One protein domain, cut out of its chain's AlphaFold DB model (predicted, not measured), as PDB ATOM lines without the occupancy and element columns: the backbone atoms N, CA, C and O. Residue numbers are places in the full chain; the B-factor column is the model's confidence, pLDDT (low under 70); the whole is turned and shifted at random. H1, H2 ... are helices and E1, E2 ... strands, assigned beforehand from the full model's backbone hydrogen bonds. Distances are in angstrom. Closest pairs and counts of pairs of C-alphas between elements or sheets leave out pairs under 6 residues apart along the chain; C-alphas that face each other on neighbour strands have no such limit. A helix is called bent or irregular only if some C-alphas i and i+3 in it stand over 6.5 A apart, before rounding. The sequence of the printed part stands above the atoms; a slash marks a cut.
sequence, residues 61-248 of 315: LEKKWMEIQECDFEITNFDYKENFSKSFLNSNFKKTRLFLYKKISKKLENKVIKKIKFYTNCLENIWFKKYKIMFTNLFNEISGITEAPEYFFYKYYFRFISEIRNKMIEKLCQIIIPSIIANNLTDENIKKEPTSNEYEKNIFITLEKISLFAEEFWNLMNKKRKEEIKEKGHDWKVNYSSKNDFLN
ATOM      1  N   LEU A  61     -36.677  15.072  -1.374       77.75
ATOM      2  CA  LEU A  61     -37.916  14.959  -2.141       77.75
ATOM      3  C   LEU A  61     -37.680  14.188  -3.440       77.75
ATOM      4  O   LEU A  61     -38.426  13.270  -3.766       77.75
ATOM      5  N   GLU A  62     -36.572  14.461  -4.117       83.00
ATOM      6  CA  GLU A  62     -36.153  13.746  -5.314       83.00
ATOM      7  C   GLU A  62     -35.942  12.251  -5.061       83.00
ATOM      8  O   GLU A  62     -36.407  11.411  -5.830       83.00
ATOM      9  N   LYS A  63     -35.305  11.878  -3.949       79.81
ATOM     10  CA  LYS A  63     -35.136  10.471  -3.558       79.81
ATOM     11  C   LYS A  63     -36.471   9.771  -3.355       79.81
ATOM     12  O   LYS A  63     -36.617   8.653  -3.836       79.81
ATOM     13  N   LYS A  64     -37.444  10.422  -2.714       75.69
ATOM     14  CA  LYS A  64     -38.799   9.866  -2.594       75.69
ATOM     15  C   LYS A  64     -39.480   9.744  -3.960       75.69
ATOM     16  O   LYS A  64     -40.080   8.709  -4.238       75.69
ATOM     17  N   TRP A  65     -39.327  10.750  -4.825       78.69
ATOM     18  CA  TRP A  65     -39.794  10.688  -6.213       78.69
ATOM     19  C   TRP A  65     -39.157   9.515  -6.968       78.69
ATOM     20  O   TRP A  65     -39.850   8.853  -7.715       78.69
ATOM     21  N   MET A  66     -37.889   9.155  -6.757       75.31
ATOM     22  CA  MET A  66     -37.297   7.970  -7.408       75.31
ATOM     23  C   MET A  66     -37.943   6.649  -7.003       75.31
ATOM     24  O   MET A  66     -37.966   5.709  -7.791       75.31
ATOM     25  N   GLU A  67     -38.390   6.532  -5.756       71.06
ATOM     26  CA  GLU A  67     -38.943   5.277  -5.247       71.06
ATOM     27  C   GLU A  67     -40.262   4.904  -5.920       71.06
ATOM     28  O   GLU A  67     -40.578   3.724  -5.998       71.06
ATOM     29  N   ILE A  68     -41.007   5.892  -6.420       70.06
ATOM     30  CA  ILE A  68     -42.258   5.687  -7.169       70.06
ATOM     31  C   ILE A  68     -42.011   5.410  -8.670       70.06
ATOM     32  O   ILE A  68     -42.958   5.120  -9.388       70.06
ATOM     33  N   GLN A  69     -40.770   5.512  -9.175       72.12
ATOM     34  CA  GLN A  69     -40.472   5.471 -10.621       72.12
ATOM     35  C   GLN A  69     -40.208   4.073 -11.203       72.12
ATOM     36  O   GLN A  69     -39.883   3.953 -12.392       72.12
ATOM     37  N   GLU A  70     -40.259   3.023 -10.388       75.19
ATOM     38  CA  GLU A  70     -39.908   1.683 -10.849       75.19
ATOM     39  C   GLU A  70     -41.033   1.093 -11.710       75.19
ATOM     40  O   GLU A  70     -42.136   0.840 -11.219       75.19
ATOM     41  N   CYS A  71     -40.753   0.876 -12.997       73.88
ATOM     42  CA  CYS A  71     -41.750   0.449 -13.978       73.88
ATOM     43  C   CYS A  71     -41.140  -0.466 -15.045       73.88
ATOM     44  O   CYS A  71     -39.965  -0.333 -15.405       73.88
ATOM     45  N   ASP A  72     -41.970  -1.374 -15.551       80.44
ATOM     46  CA  ASP A  72     -41.642  -2.276 -16.649       80.44
ATOM     47  C   ASP A  72     -42.073  -1.644 -17.977       80.44
ATOM     48  O   ASP A  72     -43.186  -1.126 -18.086       80.44
ATOM     49  N   PHE A  73     -41.199  -1.697 -18.980       83.44
ATOM     50  CA  PHE A  73     -41.455  -1.188 -20.326       83.44
ATOM     51  C   PHE A  73     -41.281  -2.305 -21.348       83.44
ATOM     52  O   PHE A  73     -40.305  -3.053 -21.306       83.44
ATOM     53  N   GLU A  74     -42.237  -2.420 -22.263       85.75
ATOM     54  CA  GLU A  74     -42.180  -3.381 -23.360       85.75
ATOM     55  C   GLU A  74     -41.121  -2.979 -24.386       85.75
ATOM     56  O   GLU A  74     -41.021  -1.809 -24.765       85.75
ATOM     57  N   ILE A  75     -40.320  -3.947 -24.830       87.44
ATOM     58  CA  ILE A  75     -39.324  -3.725 -25.874       87.44
ATOM     59  C   ILE A  75     -39.971  -4.011 -27.225       87.44
ATOM     60  O   ILE A  75     -40.225  -5.156 -27.570       87.44
ATOM     61  N   THR A  76     -40.214  -2.971 -28.019       84.38
ATOM     62  CA  THR A  76     -40.921  -3.107 -29.299       84.38
ATOM     63  C   THR A  76     -40.244  -4.121 -30.220       84.38
ATOM     64  O   THR A  76     -39.019  -4.188 -30.294       84.38
ATOM     65  N   ASN A  77     -41.059  -4.891 -30.944       80.88
ATOM     66  CA  ASN A  77     -40.657  -6.005 -31.812       80.88
ATOM     67  C   ASN A  77     -40.127  -7.243 -31.071       80.88
ATOM     68  O   ASN A  77     -39.750  -8.220 -31.720       80.88
ATOM     69  N   PHE A  78     -40.115  -7.239 -29.736       80.06
ATOM     70  CA  PHE A  78     -39.669  -8.368 -28.932       80.06
ATOM     71  C   PHE A  78     -40.649  -8.638 -27.785       80.06
ATOM     72  O   PHE A  78     -41.021  -7.739 -27.044       80.06
ATOM     73  N   ASP A  79     -41.041  -9.897 -27.598       80.94
ATOM     74  CA  ASP A  79     -42.013 -10.294 -26.568       80.94
ATOM     75  C   ASP A  79     -41.370 -10.372 -25.167       80.94
ATOM     76  O   ASP A  79     -41.235 -11.437 -24.560       80.94
ATOM     77  N   TYR A  80     -40.841  -9.245 -24.678       85.62
ATOM     78  CA  TYR A  80     -40.359  -9.112 -23.306       85.62
ATOM     79  C   TYR A  80     -40.425  -7.667 -22.801       85.62
ATOM     80  O   TYR A  80     -40.457  -6.700 -23.563       85.62
ATOM     81  N   LYS A  81     -40.396  -7.527 -21.471       86.62
ATOM     82  CA  LYS A  81     -40.349  -6.236 -20.776       86.62
ATOM     83  C   LYS A  81     -39.016  -6.060 -20.057       86.62
ATOM     84  O   LYS A  81     -38.459  -7.028 -19.535       86.62
ATOM     85  N   GLU A  82     -38.511  -4.834 -20.015       88.38
ATOM     86  CA  GLU A  82     -37.328  -4.454 -19.241       88.38
ATOM     87  C   GLU A  82     -37.718  -3.518 -18.099       88.38
ATOM     88  O   GLU A  82     -38.559  -2.632 -18.250       88.38
ATOM     89  N   ASN A  83     -37.087  -3.724 -16.945       85.12
ATOM     90  CA  ASN A  83     -37.366  -2.949 -15.749       85.12
ATOM     91  C   ASN A  83     -36.412  -1.752 -15.656       85.12
ATOM     92  O   ASN A  83     -35.187  -1.898 -15.770       85.12
ATOM     93  N   PHE A  84     -36.980  -0.574 -15.405       84.88
ATOM     94  CA  PHE A  84     -36.235   0.648 -15.121       84.88
ATOM     95  C   PHE A  84     -36.454   1.041 -13.664       84.88
ATOM     96  O   PHE A  84     -37.575   1.320 -13.242       84.88
ATOM     97  N   SER A  85     -35.364   1.060 -12.899       73.69
ATOM     98  CA  SER A  85     -35.354   1.160 -11.435       73.69
ATOM     99  C   SER A  85     -34.670   2.433 -10.924       73.69
ATOM    100  O   SER A  85     -34.273   3.290 -11.715       73.69
ATOM    101  N   LYS A  86     -34.551   2.557  -9.588       64.12
ATOM    102  CA  LYS A  86     -34.006   3.725  -8.866       64.12
ATOM    103  C   LYS A  86     -32.759   4.301  -9.558       64.12
ATOM    104  O   LYS A  86     -31.797   3.569  -9.805       64.12
ATOM    105  N   SER A  87     -32.750   5.623  -9.751       70.88
ATOM    106  CA  SER A  87     -31.881   6.464 -10.615       70.88
ATOM    107  C   SER A  87     -32.559   6.843 -11.945       70.88
ATOM    108  O   SER A  87     -33.708   6.480 -12.170       70.88
ATOM    109  N   PHE A  88     -31.909   7.663 -12.782       79.62
ATOM    110  CA  PHE A  88     -32.581   8.360 -13.888       79.62
ATOM    111  C   PHE A  88     -33.036   7.415 -15.021       79.62
ATOM    112  O   PHE A  88     -34.236   7.174 -15.138       79.62
ATOM    113  N   LEU A  89     -32.123   6.801 -15.788       86.50
ATOM    114  CA  LEU A  89     -32.430   5.753 -16.784       86.50
ATOM    115  C   LEU A  89     -31.776   4.412 -16.414       86.50
ATOM    116  O   LEU A  89     -31.188   3.716 -17.244       86.50
ATOM    117  N   ASN A  90     -31.855   4.034 -15.139       82.56
ATOM    118  CA  ASN A  90     -31.132   2.875 -14.634       82.56
ATOM    119  C   ASN A  90     -31.875   1.557 -14.888       82.56
ATOM    120  O   ASN A  90     -32.809   1.197 -14.169       82.56
ATOM    121  N   SER A  91     -31.379   0.794 -15.861       85.25
ATOM    122  CA  SER A  91     -31.698  -0.620 -16.031       85.25
ATOM    123  C   SER A  91     -30.434  -1.474 -15.926       85.25
ATOM    124  O   SER A  91     -29.363  -1.146 -16.446       85.25
ATOM    125  N   ASN A  92     -30.568  -2.626 -15.267       85.19
ATOM    126  CA  ASN A  92     -29.520  -3.646 -15.263       85.19
ATOM    127  C   ASN A  92     -29.491  -4.461 -16.568       85.19
ATOM    128  O   ASN A  92     -28.554  -5.242 -16.765       85.19
ATOM    129  N   PHE A  93     -30.483  -4.270 -17.445       91.81
ATOM    130  CA  PHE A  93     -30.683  -5.003 -18.693       91.81
ATOM    131  C   PHE A  93     -30.709  -6.524 -18.489       91.81
ATOM    132  O   PHE A  93     -30.134  -7.280 -19.273       91.81
ATOM    133  N   LYS A  94     -31.293  -6.984 -17.374       90.81
ATOM    134  CA  LYS A  94     -31.316  -8.413 -17.020       90.81
ATOM    135  C   LYS A  94     -32.189  -9.191 -18.001       90.81
ATOM    136  O   LYS A  94     -31.784 -10.265 -18.443       90.81
ATOM    137  N   LYS A  95     -33.355  -8.646 -18.359       89.94
ATOM    138  CA  LYS A  95     -34.311  -9.304 -19.255       89.94
ATOM    139  C   LYS A  95     -33.807  -9.255 -20.696       89.94
ATOM    140  O   LYS A  95     -33.796 -10.293 -21.353       89.94
ATOM    141  N   THR A  96     -33.222  -8.135 -21.131       92.50
ATOM    142  CA  THR A  96     -32.510  -8.067 -22.418       92.50
ATOM    143  C   THR A  96     -31.367  -9.086 -22.500       92.50
ATOM    144  O   THR A  96     -31.219  -9.757 -23.518       92.50
ATOM    145  N   ARG A  97     -30.566  -9.266 -21.438       93.31
ATOM    146  CA  ARG A  97     -29.511 -10.300 -21.412       93.31
ATOM    147  C   ARG A  97     -30.069 -11.709 -21.565       93.31
ATOM    148  O   ARG A  97     -29.560 -12.466 -22.384       93.31
ATOM    149  N   LEU A  98     -31.116 -12.048 -20.810       90.94
ATOM    150  CA  LEU A  98     -31.776 -13.354 -20.895       90.94
ATOM    151  C   LEU A  98     -32.345 -13.619 -22.294       90.94
ATOM    152  O   LEU A  98     -32.214 -14.728 -22.806       90.94
ATOM    153  N   PHE A  99     -32.936 -12.600 -22.920       90.38
ATOM    154  CA  PHE A  99     -33.425 -12.673 -24.294       90.38
ATOM    155  C   PHE A  99     -32.288 -12.965 -25.289       90.38
ATOM    156  O   PHE A  99     -32.404 -13.865 -26.121       90.38
ATOM    157  N   LEU A 100     -31.166 -12.247 -25.178       90.31
ATOM    158  CA  LEU A 100     -30.014 -12.393 -26.073       90.31
ATOM    159  C   LEU A 100     -29.264 -13.713 -25.881       90.31
ATOM    160  O   LEU A 100     -28.826 -14.302 -26.864       90.31
ATOM    161  N   TYR A 101     -29.138 -14.204 -24.647       87.88
ATOM    162  CA  TYR A 101     -28.427 -15.451 -24.345       87.88
ATOM    163  C   TYR A 101     -28.974 -16.652 -25.132       87.88
ATOM    164  O   TYR A 101     -28.220 -17.539 -25.517       87.88
ATOM    165  N   LYS A 102     -30.281 -16.653 -25.431       82.62
ATOM    166  CA  LYS A 102     -30.940 -17.699 -26.227       82.62
ATOM    167  C   LYS A 102     -30.654 -17.618 -27.733       82.62
ATOM    168  O   LYS A 102     -31.041 -18.526 -28.457       82.62
ATOM    169  N   LYS A 103     -30.059 -16.522 -28.214       85.19
ATOM    170  CA  LYS A 103     -29.949 -16.193 -29.647       85.19
ATOM    171  C   LYS A 103     -28.515 -15.957 -30.116       85.19
ATOM    172  O   LYS A 103     -28.237 -16.125 -31.293       85.19
ATOM    173  N   ILE A 104     -27.615 -15.534 -29.229       86.44
ATOM    174  CA  ILE A 104     -26.250 -15.138 -29.598       86.44
ATOM    175  C   ILE A 104     -25.207 -15.584 -28.576       86.44
ATOM    176  O   ILE A 104     -25.498 -15.824 -27.406       86.44
ATOM    177  N   SER A 105     -23.942 -15.628 -29.007       87.44
ATOM    178  CA  SER A 105     -22.819 -15.942 -28.117       87.44
ATOM    179  C   SER A 105     -22.667 -14.921 -26.981       87.44
ATOM    180  O   SER A 105     -22.867 -13.716 -27.162       87.44
ATOM    181  N   LYS A 106     -22.169 -15.373 -25.823       88.69
ATOM    182  CA  LYS A 106     -21.872 -14.523 -24.650       88.69
ATOM    183  C   LYS A 106     -20.965 -13.325 -24.976       88.69
ATOM    184  O   LYS A 106     -21.063 -12.264 -24.352       88.69
ATOM    185  N   LYS A 107     -20.050 -13.465 -25.944       89.19
ATOM    186  CA  LYS A 107     -19.183 -12.362 -26.398       89.19
ATOM    187  C   LYS A 107     -20.004 -11.276 -27.101       89.19
ATOM    188  O   LYS A 107     -19.809 -10.092 -26.815       89.19
ATOM    189  N   LEU A 108     -20.925 -11.676 -27.977       87.19
ATOM    190  CA  LEU A 108     -21.793 -10.765 -28.718       87.19
ATOM    191  C   LEU A 108     -22.858 -10.136 -27.810       87.19
ATOM    192  O   LEU A 108     -23.041  -8.924 -27.856       87.19
ATOM    193  N   GLU A 109     -23.445 -10.909 -26.891       91.88
ATOM    194  CA  GLU A 109     -24.347 -10.413 -25.840       91.88
ATOM    195  C   GLU A 109     -23.705  -9.252 -25.072       91.88
ATOM    196  O   GLU A 109     -24.255  -8.156 -24.974       91.88
ATOM    197  N   ASN A 110     -22.473  -9.440 -24.589       91.38
ATOM    198  CA  ASN A 110     -21.763  -8.388 -23.868       91.38
ATOM    199  C   ASN A 110     -21.459  -7.157 -24.736       91.38
ATOM    200  O   ASN A 110     -21.403  -6.047 -24.203       91.38
ATOM    201  N   LYS A 111     -21.262  -7.324 -26.051       90.69
ATOM    202  CA  LYS A 111     -21.097  -6.206 -26.994       90.69
ATOM    203  C   LYS A 111     -22.407  -5.426 -27.148       90.69
ATOM    204  O   LYS A 111     -22.384  -4.202 -27.019       90.69
ATOM    205  N   VAL A 112     -23.528  -6.121 -27.337       92.00
ATOM    206  CA  VAL A 112     -24.874  -5.535 -27.448       92.00
ATOM    207  C   VAL A 112     -25.230  -4.751 -26.186       92.00
ATOM    208  O   VAL A 112     -25.522  -3.560 -26.267       92.00
ATOM    209  N   ILE A 113     -25.087  -5.355 -25.003       94.38
ATOM    210  CA  ILE A 113     -25.383  -4.679 -23.730       94.38
ATOM    211  C   ILE A 113     -24.487  -3.455 -23.510       94.38
ATOM    212  O   ILE A 113     -24.951  -2.429 -23.016       94.38
ATOM    213  N   LYS A 114     -23.202  -3.519 -23.886       91.31
ATOM    214  CA  LYS A 114     -22.313  -2.348 -23.824       91.31
ATOM    215  C   LYS A 114     -22.792  -1.220 -24.743       91.31
ATOM    216  O   LYS A 114     -22.720  -0.064 -24.335       91.31
ATOM    217  N   LYS A 115     -23.288  -1.541 -25.943       90.56
ATOM    218  CA  LYS A 115     -23.831  -0.558 -26.894       90.56
ATOM    219  C   LYS A 115     -25.143   0.053 -26.377       90.56
ATOM    220  O   LYS A 115     -25.269   1.271 -26.382       90.56
ATOM    221  N   ILE A 116     -26.047  -0.752 -25.810       93.38
ATOM    222  CA  ILE A 116     -27.277  -0.261 -25.156       93.38
ATOM    223  C   ILE A 116     -26.942   0.709 -24.015       93.38
ATOM    224  O   ILE A 116     -27.457   1.826 -23.976       93.38
ATOM    225  N   LYS A 117     -26.017   0.332 -23.121       91.38
ATOM    226  CA  LYS A 117     -25.565   1.203 -22.022       91.38
ATOM    227  C   LYS A 117     -24.954   2.509 -22.524       91.38
ATOM    228  O   LYS A 117     -25.168   3.555 -21.926       91.38
ATOM    229  N   PHE A 118     -24.211   2.461 -23.626       89.06
ATOM    230  CA  PHE A 118     -23.635   3.660 -24.227       89.06
ATOM    231  C   PHE A 118     -24.710   4.657 -24.685       89.06
ATOM    232  O   PHE A 118     -24.623   5.832 -24.336       89.06
ATOM    233  N   TYR A 119     -25.739   4.208 -25.407       90.62
ATOM    234  CA  TYR A 119     -26.816   5.108 -25.837       90.62
ATOM    235  C   TYR A 119     -27.739   5.527 -24.692       90.62
ATOM    236  O   TYR A 119     -28.202   6.664 -24.681       90.62
ATOM    237  N   THR A 120     -27.919   4.671 -23.683       91.50
ATOM    238  CA  THR A 120     -28.581   5.058 -22.425       91.50
ATOM    239  C   THR A 120     -27.850   6.241 -21.788       91.50
ATOM    240  O   THR A 120     -28.468   7.256 -21.493       91.50
ATOM    241  N   ASN A 121     -26.516   6.191 -21.694       87.06
ATOM    242  CA  ASN A 121     -25.728   7.315 -21.181       87.06
ATOM    243  C   ASN A 121     -25.858   8.580 -22.046       87.06
ATOM    244  O   ASN A 121     -25.808   9.687 -21.514       87.06
ATOM    245  N   CYS A 122     -26.004   8.438 -23.368       86.88
ATOM    246  CA  CYS A 122     -26.220   9.581 -24.260       86.88
ATOM    247  C   CYS A 122     -27.554  10.279 -23.958       86.88
ATOM    248  O   CYS A 122     -27.583  11.506 -23.889       86.88
ATOM    249  N   LEU A 123     -28.620   9.511 -23.707       90.75
ATOM    250  CA  LEU A 123     -29.904  10.044 -23.244       90.75
ATOM    251  C   LEU A 123     -29.764  10.735 -21.887       90.75
ATOM    252  O   LEU A 123     -30.175  11.882 -21.734       90.75
ATOM    253  N   GLU A 124     -29.130  10.079 -20.913       89.19
ATOM    254  CA  GLU A 124     -28.946  10.656 -19.578       89.19
ATOM    255  C   GLU A 124     -28.173  11.983 -19.622       89.19
ATOM    256  O   GLU A 124     -28.467  12.899 -18.853       89.19
ATOM    257  N   ASN A 125     -27.226  12.144 -20.552       87.19
ATOM    258  CA  ASN A 125     -26.476  13.391 -20.676       87.19
ATOM    259  C   ASN A 125     -27.363  14.603 -21.010       87.19
ATOM    260  O   ASN A 125     -26.992  15.710 -20.626       87.19
ATOM    261  N   ILE A 126     -28.514  14.426 -21.667       88.56
ATOM    262  CA  ILE A 126     -29.474  15.517 -21.914       88.56
ATOM    263  C   ILE A 126     -29.901  16.134 -20.573       88.56
ATOM    264  O   ILE A 126     -29.880  17.353 -20.407       88.56
ATOM    265  N   TRP A 127     -30.195  15.292 -19.577       90.19
ATOM    266  CA  TRP A 127     -30.461  15.735 -18.211       90.19
ATOM    267  C   TRP A 127     -29.201  16.290 -17.543       90.19
ATOM    268  O   TRP A 127     -29.165  17.454 -17.148       90.19
ATOM    269  N   PHE A 128     -28.152  15.475 -17.423       86.81
ATOM    270  CA  PHE A 128     -27.016  15.791 -16.553       86.81
ATOM    271  C   PHE A 128     -26.174  16.983 -17.014       86.81
ATOM    272  O   PHE A 128     -25.611  17.671 -16.163       86.81
ATOM    273  N   LYS A 129     -26.059  17.221 -18.326       85.12
ATOM    274  CA  LYS A 129     -25.202  18.286 -18.867       85.12
ATOM    275  C   LYS A 129     -25.920  19.609 -19.105       85.12
ATOM    276  O   LYS A 129     -25.250  20.634 -19.102       85.12
ATOM    277  N   LYS A 130     -27.240  19.601 -19.307       87.69
ATOM    278  CA  LYS A 130     -28.025  20.821 -19.562       87.69
ATOM    279  C   LYS A 130     -28.996  21.076 -18.417       87.69
ATOM    280  O   LYS A 130     -28.760  21.940 -17.576       87.69
ATOM    281  N   TYR A 131     -30.059  20.287 -18.333       91.88
ATOM    282  CA  TYR A 131     -31.196  20.639 -17.485       91.88
ATOM    283  C   TYR A 131     -30.923  20.534 -15.992       91.88
ATOM    284  O   TYR A 131     -31.411  21.372 -15.243       91.88
ATOM    285  N   LYS A 132     -30.091  19.591 -15.544       90.44
ATOM    286  CA  LYS A 132     -29.697  19.529 -14.135       90.44
ATOM    287  C   LYS A 132     -29.059  20.848 -13.686       90.44
ATOM    288  O   LYS A 132     -29.420  21.362 -12.636       90.44
ATOM    289  N   ILE A 133     -28.158  21.406 -14.496       89.38
ATOM    290  CA  ILE A 133     -27.496  22.687 -14.210       89.38
ATOM    291  C   ILE A 133     -28.532  23.812 -14.167       89.38
ATOM    292  O   ILE A 133     -28.558  24.588 -13.217       89.38
ATOM    293  N   MET A 134     -29.436  23.854 -15.150       92.50
ATOM    294  CA  MET A 134     -30.499  24.863 -15.203       92.50
ATOM    295  C   MET A 134     -31.421  24.802 -13.979       92.50
ATOM    296  O   MET A 134     -31.748  25.840 -13.413       92.50
ATOM    297  N   PHE A 135     -31.809  23.604 -13.531       93.56
ATOM    298  CA  PHE A 135     -32.621  23.441 -12.326       93.56
ATOM    299  C   PHE A 135     -31.853  23.758 -11.048       93.56
ATOM    300  O   PHE A 135     -32.436  24.338 -10.141       93.56
ATOM    301  N   THR A 136     -30.564  23.431 -10.955       90.81
ATOM    302  CA  THR A 136     -29.744  23.836  -9.805       90.81
ATOM    303  C   THR A 136     -29.651  25.360  -9.705       90.81
ATOM    304  O   THR A 136     -29.847  25.902  -8.622       90.81
ATOM    305  N   ASN A 137     -29.437  26.064 -10.820       91.50
ATOM    306  CA  ASN A 137     -29.436  27.531 -10.828       91.50
ATOM    307  C   ASN A 137     -30.810  28.086 -10.439       91.50
ATOM    308  O   ASN A 137     -30.910  28.918  -9.541       91.50
ATOM    309  N   LEU A 138     -31.876  27.541 -11.032       91.75
ATOM    310  CA  LEU A 138     -33.245  27.936 -10.718       91.75
ATOM    311  C   LEU A 138     -33.584  27.741  -9.232       91.75
ATOM    312  O   LEU A 138     -34.237  28.598  -8.645       91.75
ATOM    313  N   PHE A 139     -33.155  26.630  -8.626       89.56
ATOM    314  CA  PHE A 139     -33.369  26.355  -7.203       89.56
ATOM    315  C   PHE A 139     -32.752  27.439  -6.313       89.56
ATOM    316  O   PHE A 139     -33.364  27.848  -5.331       89.56
ATOM    317  N   ASN A 140     -31.569  27.934  -6.681       88.38
ATOM    318  CA  ASN A 140     -30.888  28.985  -5.932       88.38
ATOM    319  C   ASN A 140     -31.563  30.353  -6.134       88.38
ATOM    320  O   ASN A 140     -31.755  31.097  -5.176       88.38
ATOM    321  N   GLU A 141     -31.966  30.667  -7.368       90.38
ATOM    322  CA  GLU A 141     -32.546  31.965  -7.739       90.38
ATOM    323  C   GLU A 141     -33.962  32.181  -7.191       90.38
ATOM    324  O   GLU A 141     -34.336  33.302  -6.855       90.38
ATOM    325  N   ILE A 142     -34.775  31.125  -7.102       90.19
ATOM    326  CA  ILE A 142     -36.221  31.262  -6.872       90.19
ATOM    327  C   ILE A 142     -36.576  31.834  -5.493       90.19
ATOM    328  O   ILE A 142     -37.609  32.486  -5.356       90.19
ATOM    329  N   SER A 143     -35.697  31.656  -4.504       87.31
ATOM    330  CA  SER A 143     -35.832  32.241  -3.162       87.31
ATOM    331  C   SER A 143     -35.841  33.773  -3.163       87.31
ATOM    332  O   SER A 143     -36.485  34.375  -2.312       87.31
ATOM    333  N   GLY A 144     -35.193  34.410  -4.144       88.69
ATOM    334  CA  GLY A 144     -35.206  35.865  -4.304       88.69
ATOM    335  C   GLY A 144     -36.440  36.405  -5.031       88.69
ATOM    336  O   GLY A 144     -36.568  37.613  -5.191       88.69
ATOM    337  N   ILE A 145     -37.331  35.532  -5.516       91.19
ATOM    338  CA  ILE A 145     -38.456  35.914  -6.386       91.19
ATOM    339  C   ILE A 145     -39.803  35.691  -5.684       91.19
ATOM    340  O   ILE A 145     -40.781  36.363  -6.001       91.19
ATOM    341  N   THR A 146     -39.881  34.784  -4.708       91.19
ATOM    342  CA  THR A 146     -41.128  34.430  -4.012       91.19
ATOM    343  C   THR A 146     -40.855  33.912  -2.603       91.19
ATOM    344  O   THR A 146     -39.856  33.228  -2.381       91.19
ATOM    345  N   GLU A 147     -41.782  34.161  -1.676       89.44
ATOM    346  CA  GLU A 147     -41.760  33.605  -0.319       89.44
ATOM    347  C   GLU A 147     -42.123  32.102  -0.259       89.44
ATOM    348  O   GLU A 147     -41.961  31.468   0.785       89.44
ATOM    349  N   ALA A 148     -42.558  31.488  -1.370       89.00
ATOM    350  CA  ALA A 148     -42.859  30.052  -1.472       89.00
ATOM    351  C   ALA A 148     -41.954  29.295  -2.479       89.00
ATOM    352  O   ALA A 148     -42.459  28.592  -3.365       89.00
ATOM    353  N   PRO A 149     -40.614  29.375  -2.362       88.81
ATOM    354  CA  PRO A 149     -39.670  28.889  -3.375       88.81
ATOM    355  C   PRO A 149     -39.810  27.396  -3.687       88.81
ATOM    356  O   PRO A 149     -39.766  26.986  -4.847       88.81
ATOM    357  N   GLU A 150     -40.027  26.573  -2.663       86.19
ATOM    358  CA  GLU A 150     -40.114  25.123  -2.822       86.19
ATOM    359  C   GLU A 150     -41.327  24.705  -3.664       86.19
ATOM    360  O   GLU A 150     -41.208  23.820  -4.511       86.19
ATOM    361  N   TYR A 151     -42.475  25.371  -3.501       86.69
ATOM    362  CA  TYR A 151     -43.676  25.082  -4.286       86.69
ATOM    363  C   TYR A 151     -43.441  25.332  -5.778       86.69
ATOM    364  O   TYR A 151     -43.676  24.451  -6.610       86.69
ATOM    365  N   PHE A 152     -42.921  26.511  -6.121       89.00
ATOM    366  CA  PHE A 152     -42.678  26.882  -7.515       89.00
ATOM    367  C   PHE A 152     -41.483  26.153  -8.132       89.00
ATOM    368  O   PHE A 152     -41.387  26.065  -9.355       89.00
ATOM    369  N   PHE A 153     -40.575  25.617  -7.323       91.31
ATOM    370  CA  PHE A 153     -39.513  24.756  -7.816       91.31
ATOM    371  C   PHE A 153     -40.024  23.334  -8.065       91.31
ATOM    372  O   PHE A 153     -40.033  22.870  -9.207       91.31
ATOM    373  N   TYR A 154     -40.486  22.644  -7.018       87.88
ATOM    374  CA  TYR A 154     -40.764  21.208  -7.072       87.88
ATOM    375  C   TYR A 154     -41.947  20.857  -7.977       87.88
ATOM    376  O   TYR A 154     -41.880  19.844  -8.675       87.88
ATOM    377  N   LYS A 155     -42.974  21.716  -8.066       86.81
ATOM    378  CA  LYS A 155     -44.106  21.531  -8.994       86.81
ATOM    379  C   LYS A 155     -43.650  21.360 -10.443       86.81
ATOM    380  O   LYS A 155     -44.100  20.456 -11.145       86.81
ATOM    381  N   TYR A 156     -42.744  22.221 -10.898       90.44
ATOM    382  CA  TYR A 156     -42.280  22.220 -12.285       90.44
ATOM    383  C   TYR A 156     -41.084  21.295 -12.494       90.44
ATOM    384  O   TYR A 156     -40.984  20.671 -13.548       90.44
ATOM    385  N   TYR A 157     -40.223  21.149 -11.486       91.31
ATOM    386  CA  TYR A 157     -39.121  20.193 -11.487       91.31
ATOM    387  C   TYR A 157     -39.622  18.756 -11.664       91.31
ATOM    388  O   TYR A 157     -39.185  18.064 -12.584       91.31
ATOM    389  N   PHE A 158     -40.575  18.314 -10.832       86.94
ATOM    390  CA  PHE A 158     -41.083  16.943 -10.906       86.94
ATOM    391  C   PHE A 158     -41.872  16.678 -12.181       86.94
ATOM    392  O   PHE A 158     -41.750  15.598 -12.760       86.94
ATOM    393  N   ARG A 159     -42.611  17.672 -12.675       87.12
ATOM    394  CA  ARG A 159     -43.278  17.572 -13.973       87.12
ATOM    395  C   ARG A 159     -42.271  17.415 -15.112       87.12
ATOM    396  O   ARG A 159     -42.403  16.503 -15.918       87.12
ATOM    397  N   PHE A 160     -41.242  18.259 -15.145       91.81
ATOM    398  CA  PHE A 160     -40.190  18.203 -16.158       91.81
ATOM    399  C   PHE A 160     -39.468  16.855 -16.183       91.81
ATOM    400  O   PHE A 160     -39.369  16.209 -17.227       91.81
ATOM    401  N   ILE A 161     -38.975  16.424 -15.022       89.31
ATOM    402  CA  ILE A 161     -38.139  15.231 -14.927       89.31
ATOM    403  C   ILE A 161     -38.925  13.950 -15.224       89.31
ATOM    404  O   ILE A 161     -38.373  13.041 -15.841       89.31
ATOM    405  N   SER A 162     -40.207  13.886 -14.843       86.25
ATOM    406  CA  SER A 162     -41.069  12.725 -15.108       86.25
ATOM    407  C   SER A 162     -41.325  12.548 -16.598       86.25
ATOM    408  O   SER A 162     -41.089  11.467 -17.133       86.25
ATOM    409  N   GLU A 163     -41.720  13.620 -17.283       88.38
ATOM    410  CA  GLU A 163     -42.013  13.586 -18.720       88.38
ATOM    411  C   GLU A 163     -40.780  13.229 -19.546       88.38
ATOM    412  O   GLU A 163     -40.823  12.348 -20.403       88.38
ATOM    413  N   ILE A 164     -39.637  13.851 -19.252       92.12
ATOM    414  CA  ILE A 164     -38.408  13.576 -20.001       92.12
ATOM    415  C   ILE A 164     -37.895  12.171 -19.739       92.12
ATOM    416  O   ILE A 164     -37.512  11.485 -20.687       92.12
ATOM    417  N   ARG A 165     -37.914  11.712 -18.483       90.00
ATOM    418  CA  ARG A 165     -37.526  10.340 -18.159       90.00
ATOM    419  C   ARG A 165     -38.407   9.341 -18.906       90.00
ATOM    420  O   ARG A 165     -37.873   8.441 -19.549       90.00
ATOM    421  N   ASN A 166     -39.727   9.510 -18.864       88.19
ATOM    422  CA  ASN A 166     -40.656   8.624 -19.561       88.19
ATOM    423  C   ASN A 166     -40.408   8.641 -21.070       88.19
ATOM    424  O   ASN A 166     -40.290   7.576 -21.672       88.19
ATOM    425  N   LYS A 167     -40.214   9.823 -21.668       91.62
ATOM    426  CA  LYS A 167     -39.931   9.946 -23.102       91.62
ATOM    427  C   LYS A 167     -38.632   9.256 -23.510       91.62
ATOM    428  O   LYS A 167     -38.565   8.602 -24.551       91.62
ATOM    429  N   MET A 168     -37.598   9.378 -22.682       94.19
ATOM    430  CA  MET A 168     -36.318   8.705 -22.885       94.19
ATOM    431  C   MET A 168     -36.457   7.185 -22.805       94.19
ATOM    432  O   MET A 168     -35.939   6.498 -23.683       94.19
ATOM    433  N   ILE A 169     -37.159   6.657 -21.795       92.62
ATOM    434  CA  ILE A 169     -37.369   5.210 -21.650       92.62
ATOM    435  C   ILE A 169     -38.224   4.669 -22.801       92.62
ATOM    436  O   ILE A 169     -37.857   3.661 -23.399       92.62
ATOM    437  N   GLU A 170     -39.307   5.366 -23.159       91.19
ATOM    438  CA  GLU A 170     -40.177   5.029 -24.291       91.19
ATOM    439  C   GLU A 170     -39.338   4.839 -25.561       91.19
ATOM    440  O   GLU A 170     -39.366   3.782 -26.187       91.19
ATOM    441  N   LYS A 171     -38.511   5.828 -25.915       93.38
ATOM    442  CA  LYS A 171     -37.687   5.770 -27.129       93.38
ATOM    443  C   LYS A 171     -36.520   4.793 -27.029       93.38
ATOM    444  O   LYS A 171     -36.136   4.195 -28.039       93.38
ATOM    445  N   LEU A 172     -35.986   4.581 -25.827       94.44
ATOM    446  CA  LEU A 172     -34.997   3.541 -25.576       94.44
ATOM    447  C   LEU A 172     -35.579   2.152 -25.880       94.44
ATOM    448  O   LEU A 172     -34.920   1.362 -26.552       94.44
ATOM    449  N   CYS A 173     -36.812   1.885 -25.448       93.06
ATOM    450  CA  CYS A 173     -37.482   0.594 -25.608       93.06
ATOM    451  C   CYS A 173     -38.096   0.391 -26.999       93.06
ATOM    452  O   CYS A 173     -38.091  -0.730 -27.501       93.06
ATOM    453  N   GLN A 174     -38.578   1.460 -27.638       90.62
ATOM    454  CA  GLN A 174     -39.224   1.394 -28.952       90.62
ATOM    455  C   GLN A 174     -38.250   1.396 -30.128       90.62
ATOM    456  O   GLN A 174     -38.538   0.806 -31.165       90.62
ATOM    457  N   ILE A 175     -37.118   2.099 -30.006       91.38
ATOM    458  CA  ILE A 175     -36.236   2.360 -31.151       91.38
ATOM    459  C   ILE A 175     -34.817   1.893 -30.863       91.38
ATOM    460  O   ILE A 175     -34.271   1.099 -31.627       91.38
ATOM    461  N   ILE A 176     -34.207   2.362 -29.772       92.81
ATOM    462  CA  ILE A 176     -32.761   2.198 -29.568       92.81
ATOM    463  C   ILE A 176     -32.400   0.743 -29.267       92.81
ATOM    464  O   ILE A 176     -31.558   0.175 -29.958       92.81
ATOM    465  N   ILE A 177     -33.023   0.127 -28.256       93.25
ATOM    466  CA  ILE A 177     -32.785  -1.284 -27.923       93.25
ATOM    467  C   ILE A 177     -33.123  -2.168 -29.128       93.25
ATOM    468  O   ILE A 177     -32.239  -2.935 -29.523       93.25
ATOM    469  N   PRO A 178     -34.305  -2.037 -29.771       90.38
ATOM    470  CA  PRO A 178     -34.622  -2.844 -30.937       90.38
ATOM    471  C   PRO A 178     -33.612  -2.707 -32.072       90.38
ATOM    472  O   PRO A 178     -33.111  -3.723 -32.537       90.38
ATOM    473  N   SER A 179     -33.220  -1.481 -32.435       90.00
ATOM    474  CA  SER A 179     -32.224  -1.230 -33.490       90.00
ATOM    475  C   SER A 179     -30.863  -1.853 -33.172       90.00
ATOM    476  O   SER A 179     -30.179  -2.361 -34.056       90.00
ATOM    477  N   ILE A 180     -30.438  -1.834 -31.904       91.50
ATOM    478  CA  ILE A 180     -29.159  -2.434 -31.511       91.50
ATOM    479  C   ILE A 180     -29.236  -3.960 -31.566       91.50
ATOM    480  O   ILE A 180     -28.266  -4.587 -31.993       91.50
ATOM    481  N   ILE A 181     -30.343  -4.552 -31.112       89.81
ATOM    482  CA  ILE A 181     -30.548  -6.002 -31.158       89.81
ATOM    483  C   ILE A 181     -30.589  -6.466 -32.616       89.81
ATOM    484  O   ILE A 181     -29.772  -7.303 -32.983       89.81
ATOM    485  N   ALA A 182     -31.463  -5.864 -33.425       84.31
ATOM    486  CA  ALA A 182     -31.618  -6.073 -34.864       84.31
ATOM    487  C   ALA A 182     -30.265  -6.097 -35.595       84.31
ATOM    488  O   ALA A 182     -29.826  -7.134 -36.074       84.31
ATOM    489  N   ASN A 183     -29.488  -5.014 -35.477       83.75
ATOM    490  CA  ASN A 183     -28.168  -4.877 -36.100       83.75
ATOM    491  C   ASN A 183     -27.095  -5.891 -35.624       83.75
ATOM    492  O   ASN A 183     -25.958  -5.852 -36.095       83.75
ATOM    493  N   ASN A 184     -27.363  -6.712 -34.604       80.00
ATOM    494  CA  ASN A 184     -26.413  -7.705 -34.085       80.00
ATOM    495  C   ASN A 184     -26.977  -9.137 -34.060       80.00
ATOM    496  O   ASN A 184     -26.261 -10.036 -33.616       80.00
ATOM    497  N   LEU A 185     -28.216  -9.364 -34.503       77.75
ATOM    498  CA  LEU A 185     -28.751 -10.699 -34.766       77.75
ATOM    499  C   LEU A 185     -28.480 -11.037 -36.238       77.75
ATOM    500  O   LEU A 185     -28.675 -10.197 -37.104       77.75
ATOM    501  N   THR A 186     -27.982 -12.240 -36.519       61.00
ATOM    502  CA  THR A 186     -27.544 -12.638 -37.871       61.00
ATOM    503  C   THR A 186     -28.583 -13.411 -38.689       61.00
ATOM    504  O   THR A 186     -28.270 -13.750 -39.821       61.00
ATOM    505  N   ASP A 187     -29.801 -13.661 -38.190       52.97
ATOM    506  CA  ASP A 187     -30.710 -14.640 -38.815       52.97
ATOM    507  C   ASP A 187     -32.049 -14.087 -39.331       52.97
ATOM    508  O   ASP A 187     -32.716 -13.282 -38.676       52.97
ATOM    509  N   GLU A 188     -32.438 -14.668 -40.473       47.69
ATOM    510  CA  GLU A 188     -33.623 -14.649 -41.363       47.69
ATOM    511  C   GLU A 188     -35.018 -14.304 -40.789       47.69
ATOM    512  O   GLU A 188     -35.981 -14.143 -41.538       47.69
ATOM    513  N   ASN A 189     -35.164 -14.138 -39.478       45.59
ATOM    514  CA  ASN A 189     -36.436 -13.860 -38.807       45.59
ATOM    515  C   ASN A 189     -36.827 -12.377 -38.774       45.59
ATOM    516  O   ASN A 189     -37.876 -12.033 -38.224       45.59
ATOM    517  N   ILE A 190     -36.007 -11.489 -39.337       50.28
ATOM    518  CA  ILE A 190     -36.293 -10.058 -39.346       50.28
ATOM    519  C   ILE A 190     -36.788  -9.671 -40.739       50.28
ATOM    520  O   ILE A 190     -36.026  -9.473 -41.682       50.28
ATOM    521  N   LYS A 191     -38.118  -9.640 -40.880       41.72
ATOM    522  CA  LYS A 191     -38.807  -9.258 -42.117       41.72
ATOM    523  C   LYS A 191     -38.375  -7.842 -42.527       41.72
ATOM    524  O   LYS A 191     -38.856  -6.874 -41.952       41.72
ATOM    525  N   LYS A 192     -37.510  -7.767 -43.549       47.00
ATOM    526  CA  LYS A 192     -36.962  -6.561 -44.204       47.00
ATOM    527  C   LYS A 192     -36.245  -5.608 -43.244       47.00
ATOM    528  O   LYS A 192     -36.842  -4.665 -42.731       47.00
ATOM    529  N   GLU A 193     -34.948  -5.824 -43.051       51.81
ATOM    530  CA  GLU A 193     -34.135  -4.905 -42.257       51.81
ATOM    531  C   GLU A 193     -33.543  -3.744 -43.069       51.81
ATOM    532  O   GLU A 193     -33.023  -3.964 -44.166       51.81
ATOM    533  N   PRO A 194     -33.555  -2.523 -42.506       52.84
ATOM    534  CA  PRO A 194     -32.640  -1.459 -42.891       52.84
ATOM    535  C   PRO A 194     -31.165  -1.883 -42.754       52.84
ATOM    536  O   PRO A 194     -30.798  -2.720 -41.930       52.84
ATOM    537  N   THR A 195     -30.288  -1.266 -43.541       55.53
ATOM    538  CA  THR A 195     -28.830  -1.440 -43.455       55.53
ATOM    539  C   THR A 195     -28.283  -1.013 -42.085       55.53
ATOM    540  O   THR A 195     -28.866  -0.190 -41.377       55.53
ATOM    541  N   SER A 196     -27.104  -1.510 -41.696       59.78
ATOM    542  CA  SER A 196     -26.479  -1.176 -40.402       59.78
ATOM    543  C   SER A 196     -26.303   0.331 -40.151       59.78
ATOM    544  O   SER A 196     -26.453   0.807 -39.021       59.78
ATOM    545  N   ASN A 197     -26.053   1.093 -41.217       63.72
ATOM    546  CA  ASN A 197     -25.963   2.553 -41.188       63.72
ATOM    547  C   ASN A 197     -27.314   3.225 -40.893       63.72
ATOM    548  O   ASN A 197     -27.354   4.269 -40.240       63.72
ATOM    549  N   GLU A 198     -28.425   2.636 -41.329       76.69
ATOM    550  CA  GLU A 198     -29.768   3.159 -41.070       76.69
ATOM    551  C   GLU A 198     -30.168   2.983 -39.602       76.69
ATOM    552  O   GLU A 198     -30.778   3.885 -39.028       76.69
ATOM    553  N   TYR A 199     -29.741   1.902 -38.941       81.06
ATOM    554  CA  TYR A 199     -29.970   1.720 -37.504       81.06
ATOM    555  C   TYR A 199     -29.258   2.768 -36.648       81.06
ATOM    556  O   TYR A 199     -29.869   3.354 -35.752       81.06
ATOM    557  N   GLU A 200     -27.977   3.040 -36.912       82.38
ATOM    558  CA  GLU A 200     -27.256   4.083 -36.174       82.38
ATOM    559  C   GLU A 200     -27.833   5.473 -36.455       82.38
ATOM    560  O   GLU A 200     -28.053   6.240 -35.515       82.38
ATOM    561  N   LYS A 201     -28.178   5.767 -37.716       84.88
ATOM    562  CA  LYS A 201     -28.863   7.009 -38.095       84.88
ATOM    563  C   LYS A 201     -30.190   7.179 -37.346       84.88
ATOM    564  O   LYS A 201     -30.445   8.251 -36.800       84.88
ATOM    565  N   ASN A 202     -31.002   6.127 -37.253       85.12
ATOM    566  CA  ASN A 202     -32.275   6.152 -36.526       85.12
ATOM    567  C   ASN A 202     -32.083   6.421 -35.031       85.12
ATOM    568  O   ASN A 202     -32.845   7.191 -34.437       85.12
ATOM    569  N   ILE A 203     -31.047   5.839 -34.419       89.69
ATOM    570  CA  ILE A 203     -30.697   6.122 -33.024       89.69
ATOM    571  C   ILE A 203     -30.313   7.597 -32.862       89.69
ATOM    572  O   ILE A 203     -30.822   8.252 -31.955       89.69
ATOM    573  N   PHE A 204     -29.478   8.151 -33.743       88.25
ATOM    574  CA  PHE A 204     -29.070   9.558 -33.661       88.25
ATOM    575  C   PHE A 204     -30.235  10.534 -33.841       88.25
ATOM    576  O   PHE A 204     -30.408  11.422 -33.007       88.25
ATOM    577  N   ILE A 205     -31.091  10.319 -34.845       88.12
ATOM    578  CA  ILE A 205     -32.320  11.108 -35.038       88.12
ATOM    579  C   ILE A 205     -33.206  11.032 -33.787       88.12
ATOM    580  O   ILE A 205     -33.821  12.015 -33.377       88.12
ATOM    581  N   THR A 206     -33.273   9.864 -33.146       91.25
ATOM    582  CA  THR A 206     -34.040   9.684 -31.908       91.25
ATOM    583  C   THR A 206     -33.458  10.500 -30.752       91.25
ATOM    584  O   THR A 206     -34.215  11.155 -30.037       91.25
ATOM    585  N   LEU A 207     -32.133  10.509 -30.579       90.81
ATOM    586  CA  LEU A 207     -31.462  11.328 -29.560       90.81
ATOM    587  C   LEU A 207     -31.704  12.830 -29.778       90.81
ATOM    588  O   LEU A 207     -31.954  13.562 -28.820       90.81
ATOM    589  N   GLU A 208     -31.669  13.282 -31.030       88.75
ATOM    590  CA  GLU A 208     -31.950  14.669 -31.406       88.75
ATOM    591  C   GLU A 208     -33.396  15.061 -31.086       88.75
ATOM    592  O   GLU A 208     -33.625  16.043 -30.383       88.75
ATOM    593  N   LYS A 209     -34.372  14.236 -31.486       90.94
ATOM    594  CA  LYS A 209     -35.794  14.463 -31.178       90.94
ATOM    595  C   LYS A 209     -36.063  14.575 -29.678       90.94
ATOM    596  O   LYS A 209     -36.849  15.416 -29.260       90.94
ATOM    597  N   ILE A 210     -35.414  13.745 -28.859       94.12
ATOM    598  CA  ILE A 210     -35.558  13.809 -27.395       94.12
ATOM    599  C   ILE A 210     -34.932  15.091 -26.838       94.12
ATOM    600  O   ILE A 210     -35.467  15.675 -25.898       94.12
ATOM    601  N   SER A 211     -33.819  15.543 -27.417       91.44
ATOM    602  CA  SER A 211     -33.153  16.783 -27.008       91.44
ATOM    603  C   SER A 211     -34.014  18.012 -27.312       91.44
ATOM    604  O   SER A 211     -34.197  18.847 -26.426       91.44
ATOM    605  N   LEU A 212     -34.602  18.069 -28.515       90.62
ATOM    606  CA  LEU A 212     -35.553  19.109 -28.929       90.62
ATOM    607  C   LEU A 212     -36.810  19.100 -28.054       90.62
ATOM    608  O   LEU A 212     -37.180  20.131 -27.498       90.62
ATOM    609  N   PHE A 213     -37.402  17.923 -27.831       94.56
ATOM    610  CA  PHE A 213     -38.542  17.770 -26.926       94.56
ATOM    611  C   PHE A 213     -38.238  18.323 -25.527       94.56
ATOM    612  O   PHE A 213     -39.038  19.060 -24.956       94.56
ATOM    613  N   ALA A 214     -37.072  17.991 -24.967       94.88
ATOM    614  CA  ALA A 214     -36.694  18.467 -23.644       94.88
ATOM    615  C   ALA A 214     -36.536  19.997 -23.597       94.88
ATOM    616  O   ALA A 214     -36.829  20.613 -22.573       94.88
ATOM    617  N   GLU A 215     -36.094  20.613 -24.694       93.88
ATOM    618  CA  GLU A 215     -35.921  22.064 -24.808       93.88
ATOM    619  C   GLU A 215     -37.256  22.795 -24.896       93.88
ATOM    620  O   GLU A 215     -37.512  23.721 -24.123       93.88
ATOM    621  N   GLU A 216     -38.143  22.329 -25.771       94.56
ATOM    622  CA  GLU A 216     -39.514  22.827 -25.873       94.56
ATOM    623  C   GLU A 216     -40.244  22.694 -24.533       94.56
ATOM    624  O   GLU A 216     -40.870  23.645 -24.052       94.56
ATOM    625  N   PHE A 217     -40.104  21.538 -23.878       95.75
ATOM    626  CA  PHE A 217     -40.759  21.282 -22.603       95.75
ATOM    627  C   PHE A 217     -40.199  22.145 -21.471       95.75
ATOM    628  O   PHE A 217     -40.963  22.658 -20.651       95.75
ATOM    629  N   TRP A 218     -38.885  22.376 -21.445       96.00
ATOM    630  CA  TRP A 218     -38.257  23.296 -20.495       96.00
ATOM    631  C   TRP A 218     -38.812  24.711 -20.656       96.00
ATOM    632  O   TRP A 218     -39.238  25.324 -19.674       96.00
ATOM    633  N   ASN A 219     -38.850  25.213 -21.893       95.75
ATOM    634  CA  ASN A 219     -39.343  26.554 -22.194       95.75
ATOM    635  C   ASN A 219     -40.805  26.716 -21.763       95.75
ATOM    636  O   ASN A 219     -41.151  27.703 -21.107       95.75
ATOM    637  N   LEU A 220     -41.643  25.713 -22.041       95.00
ATOM    638  CA  LEU A 220     -43.037  25.682 -21.606       95.00
ATOM    639  C   LEU A 220     -43.167  25.708 -20.076       95.00
ATOM    640  O   LEU A 220     -43.940  26.502 -19.537       95.00
ATOM    641  N   MET A 221     -42.432  24.848 -19.365       94.00
ATOM    642  CA  MET A 221     -42.498  24.771 -17.900       94.00
ATOM    643  C   MET A 221     -42.001  26.057 -17.245       94.00
ATOM    644  O   MET A 221     -42.644  26.572 -16.331       94.00
ATOM    645  N   ASN A 222     -40.896  26.616 -17.736       94.50
ATOM    646  CA  ASN A 222     -40.340  27.848 -17.196       94.50
ATOM    647  C   ASN A 222     -41.262  29.050 -17.448       94.50
ATOM    648  O   ASN A 222     -41.410  29.890 -16.563       94.50
ATOM    649  N   LYS A 223     -41.920  29.112 -18.615       95.94
ATOM    650  CA  LYS A 223     -42.941  30.125 -18.911       95.94
ATOM    651  C   LYS A 223     -44.106  30.031 -17.926       95.94
ATOM    652  O   LYS A 223     -44.364  30.999 -17.216       95.94
ATOM    653  N   LYS A 224     -44.717  28.847 -17.795       94.94
ATOM    654  CA  LYS A 224     -45.838  28.617 -16.866       94.94
ATOM    655  C   LYS A 224     -45.482  28.956 -15.421       94.94
ATOM    656  O   LYS A 224     -46.303  29.512 -14.703       94.94
ATOM    657  N   ARG A 225     -44.262  28.632 -14.987       94.62
ATOM    658  CA  ARG A 225     -43.771  28.971 -13.645       94.62
ATOM    659  C   ARG A 225     -43.683  30.476 -13.433       94.62
ATOM    660  O   ARG A 225     -44.129  30.968 -12.404       94.62
ATOM    661  N   LYS A 226     -43.090  31.206 -14.384       94.88
ATOM    662  CA  LYS A 226     -42.972  32.670 -14.304       94.88
ATOM    663  C   LYS A 226     -44.346  33.344 -14.296       94.88
ATOM    664  O   LYS A 226     -44.536  34.291 -13.543       94.88
ATOM    665  N   GLU A 227     -45.281  32.842 -15.099       96.31
ATOM    666  CA  GLU A 227     -46.671  33.309 -15.121       96.31
ATOM    667  C   GLU A 227     -47.361  33.085 -13.768       96.31
ATOM    668  O   GLU A 227     -47.892  34.040 -13.212       96.31
ATOM    669  N   GLU A 228     -47.265  31.884 -13.180       94.19
ATOM    670  CA  GLU A 228     -47.894  31.597 -11.878       94.19
ATOM    671  C   GLU A 228     -47.273  32.420 -10.736       94.19
ATOM    672  O   GLU A 228     -47.988  32.884  -9.852       94.19
ATOM    673  N   ILE A 229     -45.952  32.640 -10.748       93.88
ATOM    674  CA  ILE A 229     -45.291  33.527  -9.773       93.88
ATOM    675  C   ILE A 229     -45.822  34.957  -9.905       93.88
ATOM    676  O   ILE A 229     -46.107  35.603  -8.900       93.88
ATOM    677  N   LYS A 230     -45.969  35.453 -11.139       94.31
ATOM    678  CA  LYS A 230     -46.482  36.802 -11.397       94.31
ATOM    679  C   LYS A 230     -47.937  36.952 -10.946       94.31
ATOM    680  O   LYS A 230     -48.286  37.995 -10.411       94.31
ATOM    681  N   GLU A 231     -48.760  35.933 -11.172       95.00
ATOM    682  CA  GLU A 231     -50.175  35.918 -10.784       95.00
ATOM    683  C   GLU A 231     -50.355  35.893  -9.262       95.00
ATOM    684  O   GLU A 231     -51.166  36.639  -8.723       95.00
ATOM    685  N   LYS A 232     -49.587  35.052  -8.562       92.88
ATOM    686  CA  LYS A 232     -49.708  34.885  -7.107       92.88
ATOM    687  C   LYS A 232     -49.027  35.994  -6.309       92.88
ATOM    688  O   LYS A 232     -49.455  36.280  -5.196       92.88
ATOM    689  N   GLY A 233     -47.998  36.620  -6.872       89.62
ATOM    690  CA  GLY A 233     -47.221  37.659  -6.207       89.62
ATOM    691  C   GLY A 233     -46.136  37.109  -5.277       89.62
ATOM    692  O   GLY A 233     -46.072  35.913  -4.980       89.62
ATOM    693  N   HIS A 234     -45.250  38.008  -4.844       89.12
ATOM    694  CA  HIS A 234     -44.082  37.671  -4.027       89.12
ATOM    695  C   HIS A 234     -44.473  37.070  -2.670       89.12
ATOM    696  O   HIS A 234     -43.949  36.017  -2.304       89.12
ATOM    697  N   ASP A 235     -45.448  37.696  -2.001       89.69
ATOM    698  CA  ASP A 235     -45.847  37.419  -0.612       89.69
ATOM    699  C   ASP A 235     -46.786  36.209  -0.467       89.69
ATOM    700  O   ASP A 235     -47.319  35.918   0.610       89.69
ATOM    701  N   TRP A 236     -47.059  35.505  -1.570       90.75
ATOM    702  CA  TRP A 236     -47.921  34.337  -1.530       90.75
ATOM    703  C   TRP A 236     -47.234  33.182  -0.806       90.75
ATOM    704  O   TRP A 236     -46.158  32.720  -1.190       90.75
ATOM    705  N   LYS A 237     -47.909  32.667   0.223       84.81
ATOM    706  CA  LYS A 237     -47.428  31.572   1.068       84.81
ATOM    707  C   LYS A 237     -48.257  30.320   0.847       84.81
ATOM    708  O   LYS A 237     -49.467  30.375   0.634       84.81
ATOM    709  N   VAL A 238     -47.607  29.173   0.992       78.06
ATOM    710  CA  VAL A 238     -48.295  27.886   1.084       78.06
ATOM    711  C   VAL A 238     -48.391  27.484   2.545       78.06
ATOM    712  O   VAL A 238     -47.394  27.487   3.267       78.06
ATOM    713  N   ASN A 239     -49.584  27.087   2.978       71.00
ATOM    714  CA  ASN A 239     -49.749  26.453   4.276       71.00
ATOM    715  C   ASN A 239     -49.344  24.973   4.187       71.00
ATOM    716  O   ASN A 239     -50.064  24.154   3.620       71.00
ATOM    717  N   TYR A 240     -48.184  24.634   4.750       63.75
ATOM    718  CA  TYR A 240     -47.638  23.271   4.777       63.75
ATOM    719  C   TYR A 240     -48.043  22.465   6.023       63.75
ATOM    720  O   TYR A 240     -47.327  21.540   6.414       63.75
ATOM    721  N   SER A 241     -49.149  22.814   6.687       55.59
ATOM    722  CA  SER A 241     -49.561  22.231   7.976       55.59
ATOM    723  C   SER A 241     -49.683  20.696   7.982       55.59
ATOM    724  O   SER A 241     -49.522  20.088   9.038       55.59
ATOM    725  N   SER A 242     -49.827  20.035   6.828       53.94
ATOM    726  CA  SER A 242     -49.658  18.583   6.675       53.94
ATOM    727  C   SER A 242     -48.266  18.217   6.125       53.94
ATOM    728  O   SER A 242     -48.100  17.772   4.989       53.94
ATOM    729  N   LYS A 243     -47.214  18.339   6.949       47.84
ATOM    730  CA  LYS A 243     -45.817  17.990   6.577       47.84
ATOM    731  C   LYS A 243     -45.625  16.578   5.988       47.84
ATOM    732  O   LYS A 243     -44.598  16.324   5.356       47.84
ATOM    733  N   ASN A 244     -46.585  15.669   6.164       47.50
ATOM    734  CA  ASN A 244     -46.536  14.323   5.592       47.50
ATOM    735  C   ASN A 244     -46.856  14.260   4.084       47.50
ATOM    736  O   ASN A 244     -46.436  13.294   3.453       47.50
ATOM    737  N   ASP A 245     -47.453  15.301   3.487       52.47
ATOM    738  CA  ASP A 245     -47.953  15.267   2.100       52.47
ATOM    739  C   ASP A 245     -47.347  16.312   1.152       52.47
ATOM    740  O   ASP A 245     -47.747  16.389  -0.005       52.47
ATOM    741  N   PHE A 246     -46.323  17.067   1.569       58.47
ATOM    742  CA  PHE A 246     -45.694  18.075   0.700       58.47
ATOM    743  C   PHE A 246     -45.225  17.500  -0.649       58.47
ATOM    744  O   PHE A 246     -45.384  18.138  -1.680       58.47
ATOM    745  N   LEU A 247     -44.711  16.264  -0.669       58.91
ATOM    746  CA  LEU A 247     -44.349  15.576  -1.913       58.91
ATOM    747  C   LEU A 247     -45.586  15.157  -2.727       58.91
ATOM    748  O   LEU A 247     -45.581  15.275  -3.948       58.91
ATOM    749  N   ASN A 248     -46.642  14.693  -2.055       61.00
ATOM    750  CA  ASN A 248     -47.878  14.239  -2.692       61.00
ATOM    751  C   ASN A 248     -48.620  15.389  -3.387       61.00
ATOM    752  O   ASN A 248     -49.299  15.161  -4.381       61.00
TER     753      ASN A 248
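Overview. This is residues 61 to 248 of the 315 residues of an uncharacterized protein of Spiroplasma floricola 23-6 (UniProt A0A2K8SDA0). Three long helices, H3, H4 and H5, run up and down as a rod-shaped bundle with H4 in the middle. The hairpin of E1 and E2 packs on H4 on the side away from H5, with the short helices H1 and H2 before and after it. The printed part has 188 residues, in the order H1 E1 E2 H2 H3 H4 H5, with E1 and E2 antiparallel; it is mostly helix and loose, with a radius of gyration of the C-alphas of 20.3 A and spans of 67 by 32 by 23 A.

Arrangement. E1, residues 71 to 74, and E2, residues 81 to 84, form a hairpin, with N 73 and O 82 within hydrogen-bond range at 2.9 A. H3, residues 106 to 144, was assigned as one helix by its hydrogen bonds but is bent, C-alphas 129 and 132 being 6.6 A apart; its arms are H3a, residues 106 to 129, and H3b, residues 132 to 144. H2, residues 94 to 101, touches H3a, the closest C-alphas being those of Leu 100 and Glu 109, 6.0 A. H4, residues 149 to 182, and H5, residues 196 to 232, touch at a shallow tilt of 12 degrees, opposite ways; the closest C-alphas are those of Ser 179 and Tyr 199, 5.5 A. Every O i to N i+4 pair is within range in H2 and H5, against 18 of 20 in H3a, 7 of 9 in H3b and 26 of 30 in H4.

Along the chain. H1, residues 61 to 67, begins at C-alpha (-37.916, 14.959, -2.141). H3a spans 33.5 A, H4 47.7 A and H5 54.3 A, ending at C-alpha 232 (-49.708, 34.885, -7.107).

Size, cuts and confidence. The printed part has no cut. The link from H4 to H5 is long, and residues 240 to 245 stand free. Residues 86, 186 to 197 and 240 to 248 are under pLDDT 70.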